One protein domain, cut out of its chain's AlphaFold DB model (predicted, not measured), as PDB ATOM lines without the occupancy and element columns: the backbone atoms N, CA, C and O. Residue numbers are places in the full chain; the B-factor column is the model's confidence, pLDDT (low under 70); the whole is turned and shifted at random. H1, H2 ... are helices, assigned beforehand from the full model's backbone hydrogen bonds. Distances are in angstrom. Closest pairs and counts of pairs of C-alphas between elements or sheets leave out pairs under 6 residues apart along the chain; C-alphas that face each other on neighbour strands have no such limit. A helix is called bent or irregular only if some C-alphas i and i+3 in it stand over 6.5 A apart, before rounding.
ATOM      1  N   PRO A 329     135.768 116.233  72.820       79.94
ATOM      2  CA  PRO A 329     135.921 114.782  72.910       79.94
ATOM      3  C   PRO A 329     135.528 114.285  74.305       79.94
ATOM      4  O   PRO A 329     136.379 114.108  75.182       79.94
ATOM      5  N   ARG A 330     134.224 114.155  74.546       78.94
ATOM      6  CA  ARG A 330     133.685 113.666  75.811       78.94
ATOM      7  C   ARG A 330     132.398 112.874  75.594       78.94
ATOM      8  O   ARG A 330     131.524 113.299  74.843       78.94
ATOM      9  N   ASP A 331     132.268 111.791  76.357       78.94
ATOM     10  CA  ASP A 331     131.033 111.031  76.588       78.94
ATOM     11  C   ASP A 331     130.424 110.308  75.365       78.94
ATOM     12  O   ASP A 331     129.296 109.827  75.460       78.94
ATOM     13  N   ARG A 332     131.142 110.150  74.240       85.56
ATOM     14  CA  ARG A 332     130.650 109.335  73.102       85.56
ATOM     15  C   ARG A 332     130.723 107.831  73.376       85.56
ATOM     16  O   ARG A 332     129.814 107.081  73.041       85.56
ATOM     17  N   HIS A 333     131.800 107.386  74.019       90.56
ATOM     18  CA  HIS A 333     132.015 106.006  74.459       90.56
ATOM     19  C   HIS A 333     132.959 105.972  75.674       90.56
ATOM     20  O   HIS A 333     133.504 106.993  76.084       90.56
ATOM     21  N   ASP A 334     133.179 104.795  76.264       89.81
ATOM     22  CA  ASP A 334     134.020 104.631  77.467       89.81
ATOM     23  C   ASP A 334     135.488 105.050  77.274       89.81
ATOM     24  O   ASP A 334     136.154 105.429  78.235       89.81
ATOM     25  N   ASN A 335     135.983 104.997  76.038       91.56
ATOM     26  CA  ASN A 335     137.332 105.431  75.683       91.56
ATOM     27  C   ASN A 335     137.432 106.880  75.166       91.56
ATOM     28  O   ASN A 335     138.482 107.285  74.671       91.56
ATOM     29  N   ASP A 336     136.353 107.661  75.245       91.69
ATOM     30  CA  ASP A 336     136.320 109.038  74.755       91.69
ATOM     31  C   ASP A 336     136.627 110.040  75.874       91.69
ATOM     32  O   ASP A 336     135.742 110.479  76.612       91.69
ATOM     33  N   ASN A 337     137.908 110.383  76.018       91.81
ATOM     34  CA  ASN A 337     138.392 111.261  77.079       91.81
ATOM     35  C   ASN A 337     139.045 112.532  76.516       91.81
ATOM     36  O   ASN A 337     139.752 112.495  75.504       91.81
ATOM     37  N   ILE A 338     138.873 113.648  77.235       90.06
ATOM     38  CA  ILE A 338     139.556 114.925  76.954       90.06
ATOM     39  C   ILE A 338     141.067 114.773  77.147       90.06
ATOM     40  O   ILE A 338     141.856 115.203  76.312       90.06
ATOM     41  N   ASP A 339     141.462 114.140  78.248       89.94
ATOM     42  CA  ASP A 339     142.857 113.865  78.573       89.94
ATOM     43  C   ASP A 339     143.336 112.622  77.815       89.94
ATOM     44  O   ASP A 339     142.872 111.507  78.081       89.94
ATOM     45  N   MET A 340     144.283 112.813  76.891       92.38
ATOM     46  CA  MET A 340     144.825 111.730  76.069       92.38
ATOM     47  C   MET A 340     145.436 110.598  76.904       92.38
ATOM     48  O   MET A 340     145.418 109.447  76.479       92.38
ATOM     49  N   THR A 341     145.955 110.896  78.102       91.62
ATOM     50  CA  THR A 341     146.623 109.900  78.958       91.62
ATOM     51  C   THR A 341     145.653 108.863  79.522       91.62
ATOM     52  O   THR A 341     146.071 107.786  79.947       91.62
ATOM     53  N   LYS A 342     144.350 109.167  79.490       92.25
ATOM     54  CA  LYS A 342     143.269 108.276  79.924       92.25
ATOM     55  C   LYS A 342     142.703 107.430  78.783       92.25
ATOM     56  O   LYS A 342     141.883 106.553  79.039       92.25
ATOM     57  N   ILE A 343     143.127 107.675  77.542       92.81
ATOM     58  CA  ILE A 343     142.663 106.937  76.366       92.81
ATOM     59  C   ILE A 343     143.454 105.631  76.245       92.81
ATOM     60  O   ILE A 343     144.680 105.622  76.122       92.81
ATOM     61  N   LYS A 344     142.746 104.498  76.235       91.75
ATOM     62  CA  LYS A 344     143.319 103.183  75.940       91.75
ATOM     63  C   LYS A 344     143.792 103.127  74.485       91.75
ATOM     64  O   LYS A 344     143.065 103.492  73.559       91.75
ATOM     65  N   ILE A 345     145.008 102.611  74.289       92.19
ATOM     66  CA  ILE A 345     145.640 102.480  72.966       92.19
ATOM     67  C   ILE A 345     144.791 101.595  72.047       92.19
ATOM     68  O   ILE A 345     144.433 102.031  70.959       92.19
ATOM     69  N   PHE A 346     144.442 100.384  72.491       92.19
ATOM     70  CA  PHE A 346     143.544  99.507  71.737       92.19
ATOM     71  C   PHE A 346     142.094 100.014  71.819       92.19
ATOM     72  O   PHE A 346     141.689 100.468  72.895       92.19
ATOM     73  N   PRO A 347     141.308  99.927  70.727       93.00
ATOM     74  CA  PRO A 347     139.891 100.273  70.753       93.00
ATOM     75  C   PRO A 347     139.119  99.439  71.770       93.00
ATOM     76  O   PRO A 347     139.299  98.222  71.849       93.00
ATOM     77  N   THR A 348     138.250 100.075  72.548       91.44
ATOM     78  CA  THR A 348     137.360  99.344  73.457       91.44
ATOM     79  C   THR A 348     136.169  98.777  72.697       91.44
ATOM     80  O   THR A 348     135.810  99.230  71.612       91.44
ATOM     81  N   ARG A 349     135.479  97.804  73.293       90.88
ATOM     82  CA  ARG A 349     134.244  97.267  72.716       90.88
ATOM     83  C   ARG A 349     133.187  98.353  72.482       90.88
ATOM     84  O   ARG A 349     132.550  98.352  71.435       90.88
ATOM     85  N   LYS A 350     132.971  99.253  73.449       90.50
ATOM     86  CA  LYS A 350     131.969 100.324  73.308       90.50
ATOM     87  C   LYS A 350     132.379 101.354  72.258       90.50
ATOM     88  O   LYS A 350     131.503 101.897  71.607       90.50
ATOM     89  N   GLU A 351     133.677 101.586  72.070       92.88
ATOM     90  CA  GLU A 351     134.202 102.406  70.975       92.88
ATOM     91  C   GLU A 351     133.979 101.749  69.605       92.88
ATOM     92  O   GLU A 351     133.554 102.421  68.675       92.88
ATOM     93  N   ILE A 352     134.216 100.437  69.478       92.81
ATOM     94  CA  ILE A 352     133.999  99.685  68.226       92.81
ATOM     95  C   ILE A 352     132.516  99.654  67.827       92.81
ATOM     96  O   ILE A 352     132.197  99.673  66.644       92.81
ATOM     97  N   LEU A 353     131.615  99.577  68.810       90.31
ATOM     98  CA  LEU A 353     130.164  99.532  68.597       90.31
ATOM     99  C   LEU A 353     129.506 100.923  68.556       90.31
ATOM    100  O   LEU A 353     128.283 101.000  68.479       90.31
ATOM    101  N   SER A 354     130.279 102.002  68.684       89.94
ATOM    102  CA  SER A 354     129.759 103.370  68.689       89.94
ATOM    103  C   SER A 354     129.547 103.879  67.265       89.94
ATOM    104  O   SER A 354     130.483 103.876  66.470       89.94
ATOM    105  N   ASP A 355     128.356 104.411  66.986       85.75
ATOM    106  CA  ASP A 355     128.040 105.088  65.718       85.75
ATOM    107  C   ASP A 355     128.495 106.563  65.697       85.75
ATOM    108  O   ASP A 355     128.488 107.212  64.649       85.75
ATOM    109  N   GLU A 356     128.886 107.114  66.851       86.50
ATOM    110  CA  GLU A 356     129.339 108.505  66.966       86.50
ATOM    111  C   GLU A 356     130.708 108.721  66.291       86.50
ATOM    112  O   GLU A 356     131.634 107.928  66.503       86.50
ATOM    113  N   PRO A 357     130.894 109.817  65.530       84.00
ATOM    114  CA  PRO A 357     132.157 110.102  64.858       84.00
ATOM    115  C   PRO A 357     133.283 110.392  65.861       84.00
ATOM    116  O   PRO A 357     133.100 111.120  66.843       84.00
ATOM    117  N   GLU A 358     134.479 109.864  65.585       86.56
ATOM    118  CA  GLU A 358     135.680 110.073  66.403       86.56
ATOM    119  C   GLU A 358     136.166 111.530  66.333       86.56
ATOM    120  O   GLU A 358     135.998 112.228  65.334       86.56
ATOM    121  N   PHE A 359     136.768 112.025  67.421       89.38
ATOM    122  CA  PHE A 359     137.332 113.375  67.429       89.38
ATOM    123  C   PHE A 359     138.725 113.319  66.818       89.38
ATOM    124  O   PHE A 359     139.667 112.848  67.457       89.38
ATOM    125  N   LEU A 360     138.828 113.818  65.590       90.88
ATOM    126  CA  LEU A 360     140.075 113.912  64.848       90.88
ATOM    127  C   LEU A 360     140.501 115.384  64.769       90.88
ATOM    128  O   LEU A 360     139.944 116.141  63.970       90.88
ATOM    129  N   PRO A 361     141.441 115.825  65.623       90.88
ATOM    130  CA  PRO A 361     141.927 117.199  65.600       90.88
ATOM    131  C   PRO A 361     142.722 117.492  64.321       90.88
ATOM    132  O   PRO A 361     143.381 116.619  63.757       90.88
ATOM    133  N   SER A 362     142.691 118.752  63.883       87.94
ATOM    134  CA  SER A 362     143.474 119.208  62.731       87.94
ATOM    135  C   SER A 362     144.931 119.482  63.109       87.94
ATOM    136  O   SER A 362     145.218 120.075  64.155       87.94
ATOM    137  N   THR A 363     145.848 119.122  62.207       88.00
ATOM    138  CA  THR A 363     147.266 119.508  62.273       88.00
ATOM    139  C   THR A 363     147.495 120.989  61.963       88.00
ATOM    140  O   THR A 363     148.558 121.520  62.287       88.00
ATOM    141  N   ASP A 364     146.512 121.669  61.364       84.44
ATOM    142  CA  ASP A 364     146.551 123.107  61.104       84.44
ATOM    143  C   ASP A 364     146.405 123.898  62.408       84.44
ATOM    144  O   ASP A 364     145.390 123.792  63.104       84.44
ATOM    145  N   LEU A 365     147.412 124.711  62.740       79.25
ATOM    146  CA  LEU A 365     147.442 125.478  63.982       79.25
ATOM    147  C   LEU A 365     146.344 126.545  64.070       79.25
ATOM    148  O   LEU A 365     145.948 126.875  65.188       79.25
ATOM    149  N   THR A 372     144.907 124.906  74.868       80.62
ATOM    150  CA  THR A 372     145.533 126.205  74.580       80.62
ATOM    151  C   THR A 372     147.062 126.138  74.577       80.62
ATOM    152  O   THR A 372     147.705 126.919  73.877       80.62
ATOM    153  N   ASN A 373     147.661 125.195  75.315       82.38
ATOM    154  CA  ASN A 373     149.104 124.963  75.318       82.38
ATOM    155  C   ASN A 373     149.543 124.327  73.979       82.38
ATOM    156  O   ASN A 373     149.116 123.210  73.672       82.38
ATOM    157  N   PRO A 374     150.429 124.972  73.189       83.94
ATOM    158  CA  PRO A 374     150.837 124.454  71.881       83.94
ATOM    159  C   PRO A 374     151.521 123.082  71.925       83.94
ATOM    160  O   PRO A 374     151.359 122.292  70.998       83.94
ATOM    161  N   ALA A 375     152.285 122.786  72.982       86.38
ATOM    162  CA  ALA A 375     152.989 121.513  73.109       86.38
ATOM    163  C   ALA A 375     152.022 120.373  73.449       86.38
ATOM    164  O   ALA A 375     152.054 119.326  72.807       86.38
ATOM    165  N   GLU A 376     151.127 120.592  74.415       87.75
ATOM    166  CA  GLU A 376     150.093 119.614  74.779       87.75
ATOM    167  C   GLU A 376     149.139 119.364  73.614       87.75
ATOM    168  O   GLU A 376     148.836 118.215  73.308       87.75
ATOM    169  N   ARG A 377     148.741 120.425  72.900       92.19
ATOM    170  CA  ARG A 377     147.960 120.316  71.667       92.19
ATOM    171  C   ARG A 377     148.667 119.461  70.621       92.19
ATOM    172  O   ARG A 377     148.040 118.583  70.039       92.19
ATOM    173  N   HIS A 378     149.948 119.726  70.361       92.62
ATOM    174  CA  HIS A 378     150.717 118.968  69.376       92.62
ATOM    175  C   HIS A 378     150.756 117.476  69.734       92.62
ATOM    176  O   HIS A 378     150.524 116.631  68.871       92.62
ATOM    177  N   LEU A 379     150.977 117.155  71.012       95.06
ATOM    178  CA  LEU A 379     150.950 115.779  71.503       95.06
ATOM    179  C   LEU A 379     149.558 115.144  71.369       95.06
ATOM    180  O   LEU A 379     149.472 114.033  70.855       95.06
ATOM    181  N   ASP A 380     148.485 115.844  71.756       94.94
ATOM    182  CA  ASP A 380     147.106 115.331  71.676       94.94
ATOM    183  C   ASP A 380     146.724 115.042  70.227       94.94
ATOM    184  O   ASP A 380     146.257 113.950  69.898       94.94
ATOM    185  N   THR A 381     147.022 115.996  69.340       94.44
ATOM    186  CA  THR A 381     146.728 115.881  67.916       94.44
ATOM    187  C   THR A 381     147.434 114.683  67.301       94.44
ATOM    188  O   THR A 381     146.788 113.836  66.686       94.44
ATOM    189  N   HIS A 382     148.744 114.552  67.509       95.88
ATOM    190  CA  HIS A 382     149.483 113.432  66.934       95.88
ATOM    191  C   HIS A 382     149.146 112.090  67.581       95.88
ATOM    192  O   HIS A 382     149.131 111.087  66.874       95.88
ATOM    193  N   PHE A 383     148.832 112.049  68.879       96.19
ATOM    194  CA  PHE A 383     148.372 110.827  69.534       96.19
ATOM    195  C   PHE A 383     147.062 110.322  68.916       96.19
ATOM    196  O   PHE A 383     146.992 109.162  68.507       96.19
ATOM    197  N   ARG A 384     146.044 111.187  68.807       95.12
ATOM    198  CA  ARG A 384     144.720 110.808  68.281       95.12
ATOM    199  C   ARG A 384     144.786 110.402  66.814       95.12
ATOM    200  O   ARG A 384     144.242 109.363  66.456       95.12
ATOM    201  N   LEU A 385     145.505 111.167  65.990       95.88
ATOM    202  CA  LEU A 385     145.672 110.851  64.569       95.88
ATOM    203  C   LEU A 385     146.451 109.548  64.361       95.88
ATOM    204  O   LEU A 385     145.994 108.691  63.618       95.88
ATOM    205  N   LEU A 386     147.570 109.340  65.067       96.31
ATOM    206  CA  LEU A 386     148.338 108.094  64.955       96.31
ATOM    207  C   LEU A 386     147.513 106.880  65.393       96.31
ATOM    208  O   LEU A 386     147.585 105.816  64.774       96.31
ATOM    209  N   ARG A 387     146.739 107.023  66.472       95.00
ATOM    210  CA  ARG A 387     145.853 105.968  66.961       95.00
ATOM    211  C   ARG A 387     144.770 105.642  65.933       95.00
ATOM    212  O   ARG A 387     144.570 104.464  65.646       95.00
ATOM    213  N   HIS A 388     144.135 106.658  65.350       94.25
ATOM    214  CA  HIS A 388     143.153 106.493  64.281       94.25
ATOM    215  C   HIS A 388     143.767 105.827  63.043       94.25
ATOM    216  O   HIS A 388     143.234 104.836  62.561       94.25
ATOM    217  N   ASP A 389     144.928 106.282  62.574       94.69
ATOM    218  CA  ASP A 389     145.610 105.680  61.421       94.69
ATOM    219  C   ASP A 389     146.000 104.214  61.675       94.69
ATOM    220  O   ASP A 389     146.023 103.397  60.758       94.69
ATOM    221  N   THR A 390     146.296 103.860  62.930       92.06
ATOM    222  CA  THR A 390     146.676 102.492  63.311       92.06
ATOM    223  C   THR A 390     145.468 101.562  63.445       92.06
ATOM    224  O   THR A 390     145.560 100.384  63.093       92.06
ATOM    225  N   PHE A 391     144.352 102.052  63.993       92.19
ATOM    226  CA  PHE A 391     143.226 101.210  64.412       92.19
ATOM    227  C   PHE A 391     141.893 101.512  63.725       92.19
ATOM    228  O   PHE A 391     140.961 100.744  63.931       92.19
ATOM    229  N   GLY A 392     141.783 102.559  62.909       90.38
ATOM    230  CA  GLY A 392     140.539 102.976  62.253       90.38
ATOM    231  C   GLY A 392     139.943 101.867  61.391       90.38
ATOM    232  O   GLY A 392     138.848 101.390  61.673       90.38
ATOM    233  N   GLU A 393     140.719 101.339  60.437       89.69
ATOM    234  CA  GLU A 393     140.281 100.211  59.597       89.69
ATOM    235  C   GLU A 393     139.952  98.952  60.421       89.69
ATOM    236  O   GLU A 393     139.015  98.217  60.108       89.69
ATOM    237  N   LEU A 394     140.714  98.693  61.493       89.94
ATOM    238  CA  LEU A 394     140.458  97.565  62.391       89.94
ATOM    239  C   LEU A 394     139.135  97.748  63.144       89.94
ATOM    240  O   LEU A 394     138.398  96.777  63.303       89.94
ATOM    241  N   LYS A 395     138.849  98.962  63.620       91.19
ATOM    242  CA  LYS A 395     137.630  99.317  64.351       91.19
ATOM    243  C   LYS A 395     136.409  99.090  63.467       91.19
ATOM    244  O   LYS A 395     135.525  98.337  63.868       91.19
ATOM    245  N   ASP A 396     136.422  99.632  62.252       88.69
ATOM    246  CA  ASP A 396     135.317  99.501  61.296       88.69
ATOM    247  C   ASP A 396     135.060  98.032  60.932       88.69
ATOM    248  O   ASP A 396     133.923  97.553  60.955       88.69
ATOM    249  N   LEU A 397     136.134  97.275  60.673       90.19
ATOM    250  CA  LEU A 397     136.049  95.841  60.409       90.19
ATOM    251  C   LEU A 397     135.445  95.084  61.598       90.19
ATOM    252  O   LEU A 397     134.530  94.280  61.422       90.19
ATOM    253  N   LEU A 398     135.967  95.301  62.808       91.56
ATOM    254  CA  LEU A 398     135.490  94.614  64.007       91.56
ATOM    255  C   LEU A 398     134.040  94.975  64.330       91.56
ATOM    256  O   LEU A 398     133.296  94.079  64.722       91.56
ATOM    257  N   GLY A 399     133.626  96.226  64.116       91.50
ATOM    258  CA  GLY A 399     132.239  96.664  64.272       91.50
ATOM    259  C   GLY A 399     131.302  95.877  63.360       91.50
ATOM    260  O   GLY A 399     130.347  95.261  63.835       91.50
ATOM    261  N   GLY A 400     131.647  95.770  62.072       89.06
ATOM    262  CA  GLY A 400     130.895  94.954  61.115       89.06
ATOM    263  C   GLY A 400     130.842  93.467  61.490       89.06
ATOM    264  O   GLY A 400     129.784  92.841  61.398       89.06
ATOM    265  N   LEU A 401     131.955  92.891  61.963       89.31
ATOM    266  CA  LEU A 401     132.002  91.492  62.409       89.31
ATOM    267  C   LEU A 401     131.144  91.259  63.660       89.31
ATOM    268  O   LEU A 401     130.434  90.259  63.729       89.31
ATOM    269  N   MET A 402     131.192  92.161  64.642       90.31
ATOM    270  CA  MET A 402     130.382  92.061  65.858       90.31
ATOM    271  C   MET A 402     128.892  92.211  65.562       90.31
ATOM    272  O   MET A 402     128.094  91.471  66.132       90.31
ATOM    273  N   GLN A 403     128.519  93.104  64.643       89.38
ATOM    274  CA  GLN A 403     127.133  93.238  64.204       89.38
ATOM    275  C   GLN A 403     126.654  91.969  63.485       89.38
ATOM    276  O   GLN A 403     125.599  91.444  63.820       89.38
ATOM    277  N   ALA A 404     127.468  91.393  62.593       89.00
ATOM    278  CA  ALA A 404     127.138  90.132  61.926       89.00
ATOM    279  C   ALA A 404     126.983  88.955  62.910       89.00
ATOM    280  O   ALA A 404     126.109  88.113  62.723       89.00
ATOM    281  N   VAL A 405     127.814  88.899  63.958       88.06
ATOM    282  CA  VAL A 405     127.696  87.912  65.050       88.06
ATOM    283  C   VAL A 405     126.425  88.133  65.866       88.06
ATOM    284  O   VAL A 405     125.814  87.164  66.299       88.06
ATOM    285  N   LYS A 406     126.013  89.386  66.072       87.06
ATOM    286  CA  LYS A 406     124.764  89.714  66.763       87.06
ATOM    287  C   LYS A 406     123.534  89.321  65.937       87.06
ATOM    288  O   LYS A 406     122.569  88.817  66.501       87.06
ATOM    289  N   ASP A 407     123.583  89.527  64.622       87.31
ATOM    290  CA  ASP A 407     122.473  89.239  63.705       87.31
ATOM    291  C   ASP A 407     122.307  87.730  63.433       87.31
ATOM    292  O   ASP A 407     121.183  87.235  63.357       87.31
ATOM    293  N   ASP A 408     123.414  86.988  63.303       86.75
ATOM    294  CA  ASP A 408     123.429  85.522  63.199       86.75
ATOM    295  C   ASP A 408     124.549  84.923  64.071       86.75
ATOM    296  O   ASP A 408     125.666  84.688  63.592       86.75
ATOM    297  N   PRO A 409     124.255  84.609  65.346       80.31
ATOM    298  CA  PRO A 409     125.233  84.021  66.261       80.31
ATOM    299  C   PRO A 409     125.734  82.636  65.838       80.31
ATOM    300  O   PRO A 409     126.805  82.201  66.264       80.31
ATOM    301  N   THR A 410     124.960  81.912  65.027       75.50
ATOM    302  CA  THR A 410     125.246  80.513  64.685       75.50
ATOM    303  C   THR A 410     126.099  80.370  63.428       75.50
ATOM    304  O   THR A 410     126.908  79.443  63.336       75.50
ATOM    305  N   SER A 411     125.950  81.278  62.460       76.62
ATOM    306  CA  SER A 411     126.687  81.239  61.195       76.62
ATOM    307  C   SER A 411     126.946  82.635  60.609       76.62
ATOM    308  O   SER A 411     126.540  82.937  59.482       76.62
ATOM    309  N   PRO A 412     127.680  83.503  61.325       79.19
ATOM    310  CA  PRO A 412     127.856  84.881  60.897       79.19
ATOM    311  C   PRO A 412     128.632  84.952  59.578       79.19
ATOM    312  O   PRO A 412     129.708  84.360  59.417       79.19
ATOM    313  N   LYS A 413     128.102  85.715  58.618       75.38
ATOM    314  CA  LYS A 413     128.780  85.995  57.346       75.38
ATOM    315  C   LYS A 413     129.868  87.038  57.565       75.38
ATOM    316  O   LYS A 413     129.632  88.235  57.449       75.38
ATOM    317  N   LEU A 414     131.071  86.569  57.874       77.00
ATOM    318  CA  LEU A 414     132.223  87.436  58.091       77.00
ATOM    319  C   LEU A 414     132.885  87.787  56.752       77.00
ATOM    320  O   LEU A 414     133.354  86.903  56.033       77.00
ATOM    321  N   SER A 415     132.940  89.077  56.427       75.00
ATOM    322  CA  SER A 415     133.723  89.605  55.308       75.00
ATOM    323  C   SER A 415     134.892  90.408  55.859       75.00
ATOM    324  O   SER A 415     134.691  91.319  56.655       75.00
ATOM    325  N   PHE A 416     136.109  90.067  55.436       77.81
ATOM    326  CA  PHE A 416     137.328  90.764  55.855       77.81
ATOM    327  C   PHE A 416     137.807  91.808  54.836       77.81
ATOM    328  O   PHE A 416     138.788  92.494  55.097       77.81
ATOM    329  N   GLY A 417     137.136  91.943  53.684       76.38
ATOM    330  CA  GLY A 417     137.581  92.835  52.607       76.38
ATOM    331  C   GLY A 417     139.052  92.600  52.241       76.38
ATOM    332  O   GLY A 417     139.481  91.454  52.090       76.38
ATOM    333  N   ASP A 418     139.827  93.683  52.160       76.88
ATOM    334  CA  ASP A 418     141.280  93.651  51.930       76.88
ATOM    335  C   ASP A 418     142.104  93.426  53.213       76.88
ATOM    336  O   ASP A 418     143.328  93.242  53.163       76.88
ATOM    337  N   PHE A 419     141.449  93.397  54.378       81.62
ATOM    338  CA  PHE A 419     142.115  93.236  55.660       81.62
ATOM    339  C   PHE A 419     142.648  91.809  55.814       81.62
ATOM    340  O   PHE A 419     141.919  90.814  55.826       81.62
ATOM    341  N   ARG A 420     143.970  91.686  55.962       82.81
ATOM    342  CA  ARG A 420     144.662  90.390  56.014       82.81
ATOM    343  C   ARG A 420     144.553  89.737  57.395       82.81
ATOM    344  O   ARG A 420     145.540  89.646  58.123       82.81
TER     345      ARG A 420
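Overview. This is residues 329 to 365 and 372 to 420 of the 538 residues of the protein "C3H1-type domain-containing protein" of Exophiala spinifera (UniProt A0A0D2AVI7). What is the shape? One long helix, H2, is bent into a wide V, with short H1 and the loops of residues 329 to 348 over its inner side. How regular is it? The 86 printed residues, 38 in named elements, hold H1 then H2, no named strand: all helix, loose, radius of gyration of the C-alphas 15.2 A, spans 51 by 27 by 17 A.

Arrangement. What does H1, residues 349 to 352, touch? It touches H2b, residues 393 to 407, with H2b's residues 395 to 399 alone; the closest C-alphas, of Ile 352 and Gly 399, are 5.3 A apart. Is H2, residues 374 to 407, straight? By its hydrogen bonds it was assigned as one helix, but it is bent: C-alphas 390 and 393 are 7.7 A apart. H2a, residues 374 to 390, stands to H2b at a steep tilt of 52 degrees. Are the backbones helical? Every O i to N i+4 pair is within hydrogen-bond range in H2a and H2b; H1 is too short for one.

Along the chain. Where is H1? C-alpha 349 is at (134.244, 97.267, 72.716). How long are the arms? H2a spans 23.9 A, H2b 21.3 A, ending at C-alpha 407 (122.473, 89.239, 63.705).

Size, cuts and confidence. Is anything cut? Residues 366 to 371 are not printed; C-alphas 365 and 372 are 10.8 A apart. Is confidence low? No printed residue is under 70.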